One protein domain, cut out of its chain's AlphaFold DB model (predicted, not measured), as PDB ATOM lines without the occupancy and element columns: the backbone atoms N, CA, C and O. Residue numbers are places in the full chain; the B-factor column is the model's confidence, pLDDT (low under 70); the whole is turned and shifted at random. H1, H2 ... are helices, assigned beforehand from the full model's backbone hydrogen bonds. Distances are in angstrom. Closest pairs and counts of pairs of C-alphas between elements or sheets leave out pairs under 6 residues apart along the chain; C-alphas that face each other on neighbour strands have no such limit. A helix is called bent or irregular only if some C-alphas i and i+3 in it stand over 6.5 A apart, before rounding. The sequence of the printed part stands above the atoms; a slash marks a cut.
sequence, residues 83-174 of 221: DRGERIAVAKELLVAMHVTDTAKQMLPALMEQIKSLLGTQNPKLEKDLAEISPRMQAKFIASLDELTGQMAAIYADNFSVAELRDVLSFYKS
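Overview. This is residues 83 to 174 of the 221 residues of the protein "DUF2059 domain-containing protein" of Methylosinus sporium (UniProt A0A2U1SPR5). A long rod-like frame of helices: the bent helix H3 runs along most of its length, and H2, which meets H3b with residues 101 to 108, runs from there towards one end, making an open loop with H3. At the other end H1 crosses H3b, and H4 packs on H1, side by side with it. The printed part has 92 residues with four named helices, H1 to H4, and no named strand; it is all helix. It is only just loose, close to extended, with a radius of gyration of the C-alphas of 18.0 A and spans of 56 by 25 by 18 A.

Arrangement. H3, residues 124 to 159, was assigned as one helix by its hydrogen bonds but is bent, with C-alphas 132 and 135 7.1 A apart; its arms, H3a at residues 124 to 132 and H3b at 135 to 159, stand at a steep tilt of 55 degrees. H3b is irregular, with C-alphas 143 and 146 6.50 A apart. H2, residues 100 to 118, has a kink of 34 degrees near residue 107 and is only just irregular, with C-alphas 106 and 109 6.9 A apart. Residues 101 to 108 of H2 touch residues 138 to 149 of H3b, the closest C-alphas being Thr 101 and Leu 145 at 6.4 A, at a steep tilt of 47 degrees, opposite ways. H2 and H3a are close but not clearly touching, with C-alphas 116 and 130 closest at 8.0 A. H1, residues 83 to 97, touches residues 149 to 158 of H3b, C-alphas 91 and 153 being closest at 4.8 A, at a steep tilt of 51 degrees, opposite ways. H4, residues 162 to 173, touches H1 at a shallow tilt of 12 degrees, the same way, C-alphas 94 and 169 being closest at 5.1 A. H2 and H4 are apart. Each O i to N i+4 pair is within hydrogen-bond range in H1, H3a and H4, against 13 of 15 in H2 and 19 of 21 in H3b.

Along the chain. H3b is 36.9 A from first to last C-alpha, H2 26.5 A, H1 21.0 A, H4 16.1 A and H3a 12.5 A. C-alpha 83, where H1 begins, is at (240.745, 165.455, 273.982), and C-alpha 173, where H4 ends, is at (223.870, 172.281, 286.977).

Size, cuts and confidence. The C-alphas farthest apart, those of Asn 123 and Ala 163, are 56.2 A from each other. The printed part has no cut, and its three links are tight. The mean pLDDT of the printed part is 92.1; residues 120 to 121 are under 70.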
ATOM      1  N   ASP A  83     241.100 164.663 272.795       83.50
ATOM      2  CA  ASP A  83     240.745 165.455 273.982       83.50
ATOM      3  C   ASP A  83     240.051 166.780 273.597       83.50
ATOM      4  O   ASP A  83     239.150 167.261 274.280       83.50
ATOM      5  N   ARG A  84     240.382 167.362 272.432       91.25
ATOM      6  CA  ARG A  84     239.740 168.612 271.978       91.25
ATOM      7  C   ARG A  84     238.267 168.416 271.620       91.25
ATOM      8  O   ARG A  84     237.453 169.285 271.924       91.25
ATOM      9  N   GLY A  85     237.923 167.298 270.979       94.12
ATOM     10  CA  GLY A  85     236.531 166.973 270.653       94.12
ATOM     11  C   GLY A  85     235.674 166.834 271.912       94.12
ATOM     12  O   GLY A  85     234.599 167.428 271.998       94.12
ATOM     13  N   GLU A  86     236.199 166.134 272.922       94.94
ATOM     14  CA  GLU A  86     235.560 165.991 274.232       94.94
ATOM     15  C   GLU A  86     235.379 167.347 274.927       94.94
ATOM     16  O   GLU A  86     234.279 167.664 275.384       94.94
ATOM     17  N   ARG A  87     236.412 168.199 274.941       95.69
ATOM     18  CA  ARG A  87     236.300 169.554 275.499       95.69
ATOM     19  C   ARG A  87     235.222 170.387 274.825       95.69
ATOM     20  O   ARG A  87     234.462 171.051 275.522       95.69
ATOM     21  N   ILE A  88     235.123 170.344 273.496       96.50
ATOM     22  CA  ILE A  88     234.071 171.061 272.763       96.50
ATOM     23  C   ILE A  88     232.691 170.545 273.180       96.50
ATOM     24  O   ILE A  88     231.792 171.350 273.418       96.50
ATOM     25  N   ALA A  89     232.512 169.229 273.304       96.25
ATOM     26  CA  ALA A  89     231.240 168.650 273.727       96.25
ATOM     27  C   ALA A  89     230.842 169.110 275.143       96.25
ATOM     28  O   ALA A  89     229.737 169.622 275.333       96.25
ATOM     29  N   VAL A  90     231.759 169.027 276.115       97.19
ATOM     30  CA  VAL A  90     231.503 169.485 277.493       97.19
ATOM     31  C   VAL A  90     231.280 171.002 277.541       97.19
ATOM     32  O   VAL A  90     230.388 171.476 278.244       97.19
ATOM     33  N   ALA A  91     232.033 171.781 276.764       97.69
ATOM     34  CA  ALA A  91     231.859 173.227 276.677       97.69
ATOM     35  C   ALA A  91     230.498 173.620 276.078       97.69
ATOM     36  O   ALA A  91     229.874 174.566 276.559       97.69
ATOM     37  N   LYS A  92     229.989 172.885 275.077       96.75
ATOM     38  CA  LYS A  92     228.622 173.083 274.566       96.75
ATOM     39  C   LYS A  92     227.585 172.859 275.667       96.75
ATOM     40  O   LYS A  92     226.700 173.695 275.840       96.75
ATOM     41  N   GLU A  93     227.712 171.779 276.440       96.19
ATOM     42  CA  GLU A  93     226.827 171.539 277.587       96.19
ATOM     43  C   GLU A  93     226.898 172.666 278.622       96.19
ATOM     44  O   GLU A  93     225.866 173.092 279.144       96.19
ATOM     45  N   LEU A  94     228.099 173.178 278.897       96.75
ATOM     46  CA  LEU A  94     228.305 174.304 279.804       96.75
ATOM     47  C   LEU A  94     227.606 175.571 279.311       96.75
ATOM     48  O   LEU A  94     226.888 176.208 280.078       96.75
ATOM     49  N   LEU A  95     227.739 175.918 278.032       95.75
ATOM     50  CA  LEU A  95     227.065 177.083 277.443       95.75
ATOM     51  C   LEU A  95     225.536 176.972 277.509       95.75
ATOM     52  O   LEU A  95     224.854 177.973 277.743       95.75
ATOM     53  N   VAL A  96     224.995 175.759 277.360       93.62
ATOM     54  CA  VAL A  96     223.565 175.494 277.565       93.62
ATOM     55  C   VAL A  96     223.181 175.677 279.036       93.62
ATOM     56  O   VAL A  96     222.209 176.371 279.319       93.62
ATOM     57  N   ALA A  97     223.960 175.136 279.978       94.56
ATOM     58  CA  ALA A  97     223.711 175.293 281.417       94.56
ATOM     59  C   ALA A  97     223.795 176.760 281.888       94.56
ATOM     60  O   ALA A  97     223.117 177.156 282.833       94.56
ATOM     61  N   MET A  98     224.593 177.583 281.206       93.94
ATOM     62  CA  MET A  98     224.685 179.026 281.440       93.94
ATOM     63  C   MET A  98     223.571 179.841 280.759       93.94
ATOM     64  O   MET A  98     223.572 181.064 280.875       93.94
ATOM     65  N   HIS A  99     222.623 179.205 280.060       92.12
ATOM     66  CA  HIS A  99     221.512 179.865 279.359       92.12
ATOM     67  C   HIS A  99     221.947 180.875 278.280       92.12
ATOM     68  O   HIS A  99     221.266 181.874 278.022       92.12
ATOM     69  N   VAL A 100     223.073 180.619 277.605       90.94
ATOM     70  CA  VAL A 100     223.598 181.518 276.561       90.94
ATOM     71  C   VAL A 100     222.641 181.608 275.369       90.94
ATOM     72  O   VAL A 100     222.314 182.700 274.903       90.94
ATOM     73  N   THR A 101     222.133 180.469 274.897       90.19
ATOM     74  CA  THR A 101     221.193 180.421 273.768       90.19
ATOM     75  C   THR A 101     219.823 180.986 274.133       90.19
ATOM     76  O   THR A 101     219.198 181.647 273.307       90.19
ATOM     77  N   ASP A 102     219.364 180.792 275.370       90.94
ATOM     78  CA  ASP A 102     218.109 181.375 275.854       90.94
ATOM     79  C   ASP A 102     218.203 182.897 275.935       90.94
ATOM     80  O   ASP A 102     217.295 183.597 275.490       90.94
ATOM     81  N   THR A 103     219.336 183.415 276.411       88.38
ATOM     82  CA  THR A 103     219.621 184.855 276.420       88.38
ATOM     83  C   THR A 103     219.615 185.423 274.998       88.38
ATOM     84  O   THR A 103     218.979 186.445 274.744       88.38
ATOM     85  N   ALA A 104     220.240 184.734 274.037       90.69
ATOM     86  CA  ALA A 104     220.215 185.146 272.633       90.69
ATOM     87  C   ALA A 104     218.785 185.165 272.052       90.69
ATOM     88  O   ALA A 104     218.411 186.107 271.353       90.69
ATOM     89  N   LYS A 105     217.947 184.173 272.384       92.44
ATOM     90  CA  LYS A 105     216.526 184.149 271.988       92.44
ATOM     91  C   LYS A 105     215.730 185.289 272.620       92.44
ATOM     92  O   LYS A 105     214.872 185.862 271.959       92.44
ATOM     93  N   GLN A 106     216.016 185.652 273.869       90.12
ATOM     94  CA  GLN A 106     215.352 186.770 274.551       90.12
ATOM     95  C   GLN A 106     215.662 188.129 273.909       90.12
ATOM     96  O   GLN A 106     214.857 189.050 274.017       90.12
ATOM     97  N   MET A 107     216.795 188.258 273.214       90.06
ATOM     98  CA  MET A 107     217.148 189.468 272.462       90.06
ATOM     99  C   MET A 107     216.455 189.550 271.095       90.06
ATOM    100  O   MET A 107     216.373 190.633 270.515       90.06
ATOM    101  N   LEU A 108     215.933 188.433 270.580       92.75
ATOM    102  CA  LEU A 108     215.352 188.357 269.242       92.75
ATOM    103  C   LEU A 108     214.185 189.337 269.016       92.75
ATOM    104  O   LEU A 108     214.187 189.989 267.972       92.75
ATOM    105  N   PRO A 109     213.226 189.525 269.948       91.31
ATOM    106  CA  PRO A 109     212.160 190.508 269.763       91.31
ATOM    107  C   PRO A 109     212.697 191.933 269.612       91.31
ATOM    108  O   PRO A 109     212.264 192.654 268.719       91.31
ATOM    109  N   ALA A 110     213.684 192.319 270.428       92.19
ATOM    110  CA  ALA A 110     214.304 193.640 270.350       92.19
ATOM    111  C   ALA A 110     215.058 193.834 269.026       92.19
ATOM    112  O   ALA A 110     214.948 194.888 268.405       92.19
ATOM    113  N   LEU A 111     215.763 192.799 268.554       91.69
ATOM    114  CA  LEU A 111     216.424 192.818 267.250       91.69
ATOM    115  C   LEU A 111     215.414 192.980 266.105       91.69
ATOM    116  O   LEU A 111     215.631 193.784 265.201       91.69
ATOM    117  N   MET A 112     214.302 192.241 266.141       89.62
ATOM    118  CA  MET A 112     213.244 192.356 265.133       89.62
ATOM    119  C   MET A 112     212.610 193.748 265.139       89.62
ATOM    120  O   MET A 112     212.386 194.319 264.074       89.62
ATOM    121  N   GLU A 113     212.360 194.314 266.318       89.25
ATOM    122  CA  GLU A 113     211.803 195.660 266.461       89.25
ATOM    123  C   GLU A 113     212.757 196.733 265.917       89.25
ATOM    124  O   GLU A 113     212.347 197.627 265.177       89.25
ATOM    125  N   GLN A 114     214.055 196.597 266.194       90.00
ATOM    126  CA  GLN A 114     215.079 197.481 265.644       90.00
ATOM    127  C   GLN A 114     215.138 197.398 264.112       90.00
ATOM    128  O   GLN A 114     215.223 198.429 263.448       90.00
ATOM    129  N   ILE A 115     215.046 196.196 263.533       88.62
ATOM    130  CA  ILE A 115     215.006 196.022 262.072       88.62
ATOM    131  C   ILE A 115     213.765 196.698 261.480       88.62
ATOM    132  O   ILE A 115     213.887 197.418 260.491       88.62
ATOM    133  N   LYS A 116     212.584 196.530 262.089       84.94
ATOM    134  CA  LYS A 116     211.361 197.225 261.646       84.94
ATOM    135  C   LYS A 116     211.529 198.745 261.685       84.94
ATOM    136  O   LYS A 116     211.169 199.419 260.725       84.94
ATOM    137  N   SER A 117     212.120 199.269 262.761       86.50
ATOM    138  CA  SER A 117     212.393 200.701 262.910       86.50
ATOM    139  C   SER A 117     213.321 201.228 261.809       86.50
ATOM    140  O   SER A 117     213.036 202.273 261.227       86.50
ATOM    141  N   LEU A 118     214.372 200.478 261.453       87.12
ATOM    142  CA  LEU A 118     215.295 200.834 260.366       87.12
ATOM    143  C   LEU A 118     214.632 200.825 258.984       87.12
ATOM    144  O   LEU A 118     214.985 201.635 258.130       87.12
ATOM    145  N   LEU A 119     213.680 199.919 258.755       85.00
ATOM    146  CA  LEU A 119     212.967 199.805 257.482       85.00
ATOM    147  C   LEU A 119     211.851 200.849 257.310       85.00
ATOM    148  O   LEU A 119     211.268 200.925 256.231       85.00
ATOM    149  N   GLY A 120     211.565 201.665 258.332       69.94
ATOM    150  CA  GLY A 120     210.617 202.775 258.243       69.94
ATOM    151  C   GLY A 120     209.186 202.313 257.955       69.94
ATOM    152  O   GLY A 120     208.644 202.541 256.873       69.94
ATOM    153  N   THR A 121     208.532 201.673 258.922       65.38
ATOM    154  CA  THR A 121     207.172 201.131 258.761       65.38
ATOM    155  C   THR A 121     206.077 202.192 258.910       65.38
ATOM    156  O   THR A 121     205.266 202.141 259.826       65.38
ATOM    157  N   GLN A 122     206.024 203.150 257.978       70.38
ATOM    158  CA  GLN A 122     204.823 203.975 257.740       70.38
ATOM    159  C   GLN A 122     203.906 203.370 256.657       70.38
ATOM    160  O   GLN A 122     202.849 203.917 256.353       70.38
ATOM    161  N   ASN A 123     204.310 202.246 256.051       81.12
ATOM    162  CA  ASN A 123     203.560 201.568 254.998       81.12
ATOM    163  C   ASN A 123     202.857 200.306 255.547       81.12
ATOM    164  O   ASN A 123     203.541 199.320 255.832       81.12
ATOM    165  N   PRO A 124     201.513 200.276 255.632       82.00
ATOM    166  CA  PRO A 124     200.763 199.139 256.179       82.00
ATOM    167  C   PRO A 124     200.906 197.853 255.350       82.00
ATOM    168  O   PRO A 124     200.761 196.753 255.883       82.00
ATOM    169  N   LYS A 125     201.240 197.957 254.054       85.75
ATOM    170  CA  LYS A 125     201.573 196.782 253.233       85.75
ATOM    171  C   LYS A 125     202.889 196.149 253.688       85.75
ATOM    172  O   LYS A 125     202.954 194.937 253.855       85.75
ATOM    173  N   LEU A 126     203.906 196.975 253.941       84.88
ATOM    174  CA  LEU A 126     205.205 196.511 254.430       84.88
ATOM    175  C   LEU A 126     205.074 195.867 255.815       84.88
ATOM    176  O   LEU A 126     205.696 194.845 256.068       84.88
ATOM    177  N   GLU A 127     204.249 196.426 256.701       84.69
ATOM    178  CA  GLU A 127     204.012 195.851 258.028       84.69
ATOM    179  C   GLU A 127     203.384 194.452 257.954       84.69
ATOM    180  O   GLU A 127     203.845 193.532 258.634       84.69
ATOM    181  N   LYS A 128     202.388 194.268 257.076       87.69
ATOM    182  CA  LYS A 128     201.773 192.960 256.827       87.69
ATOM    183  C   LYS A 128     202.790 191.951 256.289       87.69
ATOM    184  O   LYS A 128     202.892 190.852 256.831       87.69
ATOM    185  N   ASP A 129     203.564 192.339 255.277       89.31
ATOM    186  CA  ASP A 129     204.578 191.468 254.674       89.31
ATOM    187  C   ASP A 129     205.670 191.105 255.703       89.31
ATOM    188  O   ASP A 129     206.085 189.951 255.804       89.31
ATOM    189  N   LEU A 130     206.096 192.063 256.539       86.69
ATOM    190  CA  LEU A 130     207.052 191.834 257.627       86.69
ATOM    191  C   LEU A 130     206.511 190.866 258.684       86.69
ATOM    192  O   LEU A 130     207.255 190.003 259.156       86.69
ATOM    193  N   ALA A 131     205.236 190.990 259.058       86.56
ATOM    194  CA  ALA A 131     204.591 190.071 259.990       86.56
ATOM    195  C   ALA A 131     204.517 188.645 259.421       86.56
ATOM    196  O   ALA A 131     204.753 187.687 260.157       86.56
ATOM    197  N   GLU A 132     204.267 188.503 258.118       91.69
ATOM    198  CA  GLU A 132     204.216 187.210 257.432       91.69
ATOM    199  C   GLU A 132     205.594 186.528 257.362       91.69
ATOM    200  O   GLU A 132     205.711 185.330 257.626       91.69
ATOM    201  N   ILE A 133     206.666 187.278 257.077       91.31
ATOM    202  CA  ILE A 133     208.022 186.707 256.979       91.31
ATOM    203  C   ILE A 133     208.724 186.547 258.336       91.31
ATOM    204  O   ILE A 133     209.673 185.762 258.444       91.31
ATOM    205  N   SER A 134     208.296 187.281 259.372       89.44
ATOM    206  CA  SER A 134     208.975 187.315 260.676       89.44
ATOM    207  C   SER A 134     209.181 185.923 261.293       89.44
ATOM    208  O   SER A 134     210.315 185.639 261.682       89.44
ATOM    209  N   PRO A 135     208.192 185.005 261.323       93.31
ATOM    210  CA  PRO A 135     208.385 183.667 261.885       93.31
ATOM    211  C   PRO A 135     209.505 182.878 261.194       93.31
ATOM    212  O   PRO A 135     210.311 182.228 261.858       93.31
ATOM    213  N   ARG A 136     209.617 182.983 259.862       94.12
ATOM    214  CA  ARG A 136     210.682 182.321 259.091       94.12
ATOM    215  C   ARG A 136     212.057 182.893 259.435       94.12
ATOM    216  O   ARG A 136     213.022 182.141 259.564       94.12
ATOM    217  N   MET A 137     212.151 184.210 259.602       92.56
ATOM    218  CA  MET A 137     213.397 184.871 259.997       92.56
ATOM    219  C   MET A 137     213.800 184.525 261.432       92.56
ATOM    220  O   MET A 137     214.970 184.245 261.686       92.56
ATOM    221  N   GLN A 138     212.835 184.463 262.351       92.75
ATOM    222  CA  GLN A 138     213.063 184.020 263.725       92.75
ATOM    223  C   GLN A 138     213.549 182.566 263.773       92.75
ATOM    224  O   GLN A 138     214.531 182.270 264.448       92.75
ATOM    225  N   ALA A 139     212.929 181.668 263.001       94.50
ATOM    226  CA  ALA A 139     213.370 180.280 262.893       94.50
ATOM    227  C   ALA A 139     214.802 180.174 262.345       94.50
ATOM    228  O   ALA A 139     215.613 179.424 262.887       94.50
ATOM    229  N   LYS A 140     215.147 180.974 261.323       94.50
ATOM    230  CA  LYS A 140     216.516 181.050 260.789       94.50
ATOM    231  C   LYS A 140     217.518 181.503 261.856       94.50
ATOM    232  O   LYS A 140     218.588 180.912 261.969       94.50
ATOM    233  N   PHE A 141     217.172 182.514 262.653       94.50
ATOM    234  CA  PHE A 141     218.011 182.967 263.764       94.50
ATOM    235  C   PHE A 141     218.209 181.861 264.809       94.50
ATOM    236  O   PHE A 141     219.340 181.565 265.185       94.50
ATOM    237  N   ILE A 142     217.130 181.199 265.234       94.19
ATOM    238  CA  ILE A 142     217.193 180.109 266.219       94.19
ATOM    239  C   ILE A 142     218.061 178.953 265.705       94.19
ATOM    240  O   ILE A 142     218.867 178.423 266.466       94.19
ATOM    241  N   ALA A 143     217.953 178.602 264.421       94.62
ATOM    242  CA  ALA A 143     218.787 177.571 263.808       94.62
ATOM    243  C   ALA A 143     220.284 177.934 263.817       94.62
ATOM    244  O   ALA A 143     221.121 177.055 263.997       94.62
ATOM    245  N   SER A 144     220.631 179.221 263.696       94.62
ATOM    246  CA  SER A 144     222.032 179.670 263.757       94.62
ATOM    247  C   SER A 144     222.649 179.626 265.164       94.62
ATOM    248  O   SER A 144     223.864 179.751 265.310       94.62
ATOM    249  N   LEU A 145     221.847 179.418 266.218       93.19
ATOM    250  CA  LEU A 145     222.362 179.385 267.590       93.19
ATOM    251  C   LEU A 145     223.251 178.169 267.873       93.19
ATOM    252  O   LEU A 145     224.116 178.266 268.744       93.19
ATOM    253  N   ASP A 146     223.080 177.043 267.169       92.06
ATOM    254  CA  ASP A 146     223.988 175.896 267.336       92.06
ATOM    255  C   ASP A 146     225.387 176.207 266.789       92.06
ATOM    256  O   ASP A 146     226.384 175.908 267.445       92.06
ATOM    257  N   GLU A 147     225.465 176.898 265.647       93.50
ATOM    258  CA  GLU A 147     226.733 177.368 265.085       93.50
ATOM    259  C   GLU A 147     227.439 178.313 266.064       93.50
ATOM    260  O   GLU A 147     228.602 178.096 266.413       93.50
ATOM    261  N   LEU A 148     226.710 179.305 266.587       92.06
ATOM    262  CA  LEU A 148     227.211 180.233 267.601       92.06
ATOM    263  C   LEU A 148     227.721 179.493 268.849       92.06
ATOM    264  O   LEU A 148     228.801 179.788 269.364       92.06
ATOM    265  N   THR A 149     226.957 178.511 269.330       94.38
ATOM    266  CA  THR A 149     227.332 177.704 270.498       94.38
ATOM    267  C   THR A 149     228.573 176.864 270.207       94.38
ATOM    268  O   THR A 149     229.439 176.745 271.067       94.38
ATOM    269  N   GLY A 150     228.710 176.321 268.995       95.62
ATOM    270  CA  GLY A 150     229.905 175.600 268.557       95.62
ATOM    271  C   GLY A 150     231.156 176.473 268.522       95.62
ATOM    272  O   GLY A 150     232.192 176.063 269.041       95.62
ATOM    273  N   GLN A 151     231.052 177.687 267.978       95.50
ATOM    274  CA  GLN A 151     232.163 178.641 267.952       95.50
ATOM    275  C   GLN A 151     232.581 179.060 269.367       95.50
ATOM    276  O   GLN A 151     233.768 179.047 269.688       95.50
ATOM    277  N   MET A 152     231.621 179.356 270.249       95.56
ATOM    278  CA  MET A 152     231.927 179.650 271.650       95.56
ATOM    279  C   MET A 152     232.533 178.445 272.373       95.56
ATOM    280  O   MET A 152     233.509 178.599 273.100       95.56
ATOM    281  N   ALA A 153     232.007 177.239 272.156       97.00
ATOM    282  CA  ALA A 153     232.529 176.031 272.785       97.00
ATOM    283  C   ALA A 153     233.988 175.766 272.400       97.00
ATOM    284  O   ALA A 153     234.764 175.328 273.247       97.00
ATOM    285  N   ALA A 154     234.384 176.078 271.162       96.69
ATOM    286  CA  ALA A 154     235.778 175.995 270.734       96.69
ATOM    287  C   ALA A 154     236.689 176.924 271.553       96.69
ATOM    288  O   ALA A 154     237.738 176.481 272.008       96.69
ATOM    289  N   ILE A 155     236.257 178.161 271.833       97.06
ATOM    290  CA  ILE A 155     237.015 179.095 272.684       97.06
ATOM    291  C   ILE A 155     237.229 178.492 274.077       97.06
ATOM    292  O   ILE A 155     238.345 178.492 274.584       97.06
ATOM    293  N   TYR A 156     236.187 177.933 274.693       96.12
ATOM    294  CA  TYR A 156     236.310 177.294 276.008       96.12
ATOM    295  C   TYR A 156     237.217 176.058 275.954       96.12
ATOM    296  O   TYR A 156     238.075 175.883 276.815       96.12
ATOM    297  N   ALA A 157     237.077 175.231 274.919       96.12
ATOM    298  CA  ALA A 157     237.919 174.061 274.715       96.12
ATOM    299  C   ALA A 157     239.396 174.414 274.499       96.12
ATOM    300  O   ALA A 157     240.266 173.620 274.839       96.12
ATOM    301  N   ASP A 158     239.707 175.582 273.951       95.69
ATOM    302  CA  ASP A 158     241.092 176.000 273.744       95.69
ATOM    303  C   ASP A 158     241.720 176.609 275.021       95.69
ATOM    304  O   ASP A 158     242.938 176.751 275.085       95.69
ATOM    305  N   ASN A 159     240.920 176.918 276.055       96.44
ATOM    306  CA  ASN A 159     241.377 177.591 277.283       96.44
ATOM    307  C   ASN A 159     241.271 176.752 278.570       96.44
ATOM    308  O   ASN A 159     241.932 177.077 279.551       96.44
ATOM    309  N   PHE A 160     240.457 175.697 278.585       96.06
ATOM    310  CA  PHE A 160     240.222 174.866 279.769       96.06
ATOM    311  C   PHE A 160     240.462 173.394 279.457       96.06
ATOM    312  O   PHE A 160     240.245 172.955 278.333       96.06
ATOM    313  N   SER A 161     240.860 172.603 280.446       95.81
ATOM    314  CA  SER A 161     240.882 171.140 280.344       95.81
ATOM    315  C   SER A 161     239.470 170.541 280.443       95.81
ATOM    316  O   SER A 161     238.533 171.180 280.925       95.81
ATOM    317  N   VAL A 162     239.297 169.276 280.035       96.00
ATOM    318  CA  VAL A 162     238.011 168.564 280.201       96.00
ATOM    319  C   VAL A 162     237.582 168.517 281.668       96.00
ATOM    320  O   VAL A 162     236.399 168.678 281.962       96.00
ATOM    321  N   ALA A 163     238.527 168.292 282.586       96.06
ATOM    322  CA  ALA A 163     238.243 168.213 284.016       96.06
ATOM    323  C   ALA A 163     237.679 169.541 284.543       96.06
ATOM    324  O   ALA A 163     236.603 169.553 285.132       96.06
ATOM    325  N   GLU A 164     238.330 170.663 284.228       97.12
ATOM    326  CA  GLU A 164     237.864 171.995 284.635       97.12
ATOM    327  C   GLU A 164     236.496 172.330 284.028       97.12
ATOM    328  O   GLU A 164     235.611 172.822 284.728       97.12
ATOM    329  N   LEU A 165     236.275 172.013 282.746       97.69
ATOM    330  CA  LEU A 165     234.972 172.217 282.106       97.69
ATOM    331  C   LEU A 165     233.866 171.401 282.787       97.69
ATOM    332  O   LEU A 165     232.762 171.913 282.976       97.69
ATOM    333  N   ARG A 166     234.150 170.154 283.185       97.38
ATOM    334  CA  ARG A 166     233.208 169.298 283.922       97.38
ATOM    335  C   ARG A 166     232.908 169.841 285.316       97.38
ATOM    336  O   ARG A 166     231.746 169.830 285.722       97.38
ATOM    337  N   ASP A 167     233.916 170.340 286.018       98.06
ATOM    338  CA  ASP A 167     233.748 170.918 287.352       98.06
ATOM    339  C   ASP A 167     232.869 172.174 287.304       98.06
ATOM    340  O   ASP A 167     231.898 172.300 288.059       98.06
ATOM    341  N   VAL A 168     233.134 173.071 286.351       97.19
ATOM    342  CA  VAL A 168     232.322 174.278 286.140       97.19
ATOM    343  C   VAL A 168     230.899 173.910 285.704       97.19
ATOM    344  O   VAL A 168     229.926 174.464 286.222       97.19
ATOM    345  N   LEU A 169     230.744 172.931 284.810       97.44
ATOM    346  CA  LEU A 169     229.436 172.417 284.395       97.44
ATOM    347  C   LEU A 169     228.633 171.862 285.578       97.44
ATOM    348  O   LEU A 169     227.439 172.141 285.693       97.44
ATOM    349  N   SER A 170     229.279 171.103 286.465       98.06
ATOM    350  CA  SER A 170     228.662 170.569 287.684       98.06
ATOM    351  C   SER A 170     228.128 171.690 288.575       98.06
ATOM    352  O   SER A 170     226.977 171.646 289.020       98.06
ATOM    353  N   PHE A 171     228.913 172.758 288.754       97.94
ATOM    354  CA  PHE A 171     228.458 173.940 289.477       97.94
ATOM    355  C   PHE A 171     227.217 174.565 288.826       97.94
ATOM    356  O   PHE A 171     226.217 174.760 289.519       97.94
ATOM    357  N   TYR A 172     227.225 174.832 287.517       96.88
ATOM    358  CA  TYR A 172     226.080 175.452 286.833       96.88
ATOM    359  C   TYR A 172     224.830 174.561 286.782       96.88
ATOM    360  O   TYR A 172     223.717 175.085 286.780       96.88
ATOM    361  N   LYS A 173     224.986 173.233 286.826       96.12
ATOM    362  CA  LYS A 173     223.870 172.281 286.977       96.12
ATOM    363  C   LYS A 173     223.322 172.215 288.413       96.12
ATOM    364  O   LYS A 173     222.213 171.722 288.610       96.12
ATOM    365  N   SER A 174     224.047 172.709 289.420       97.88
ATOM    366  CA  SER A 174     223.549 172.766 290.804       97.88
ATOM    367  C   SER A 174     222.395 173.775 290.964       97.88
ATOM    368  O   SER A 174     222.313 174.740 290.199       97.88
TER     369      SER A 174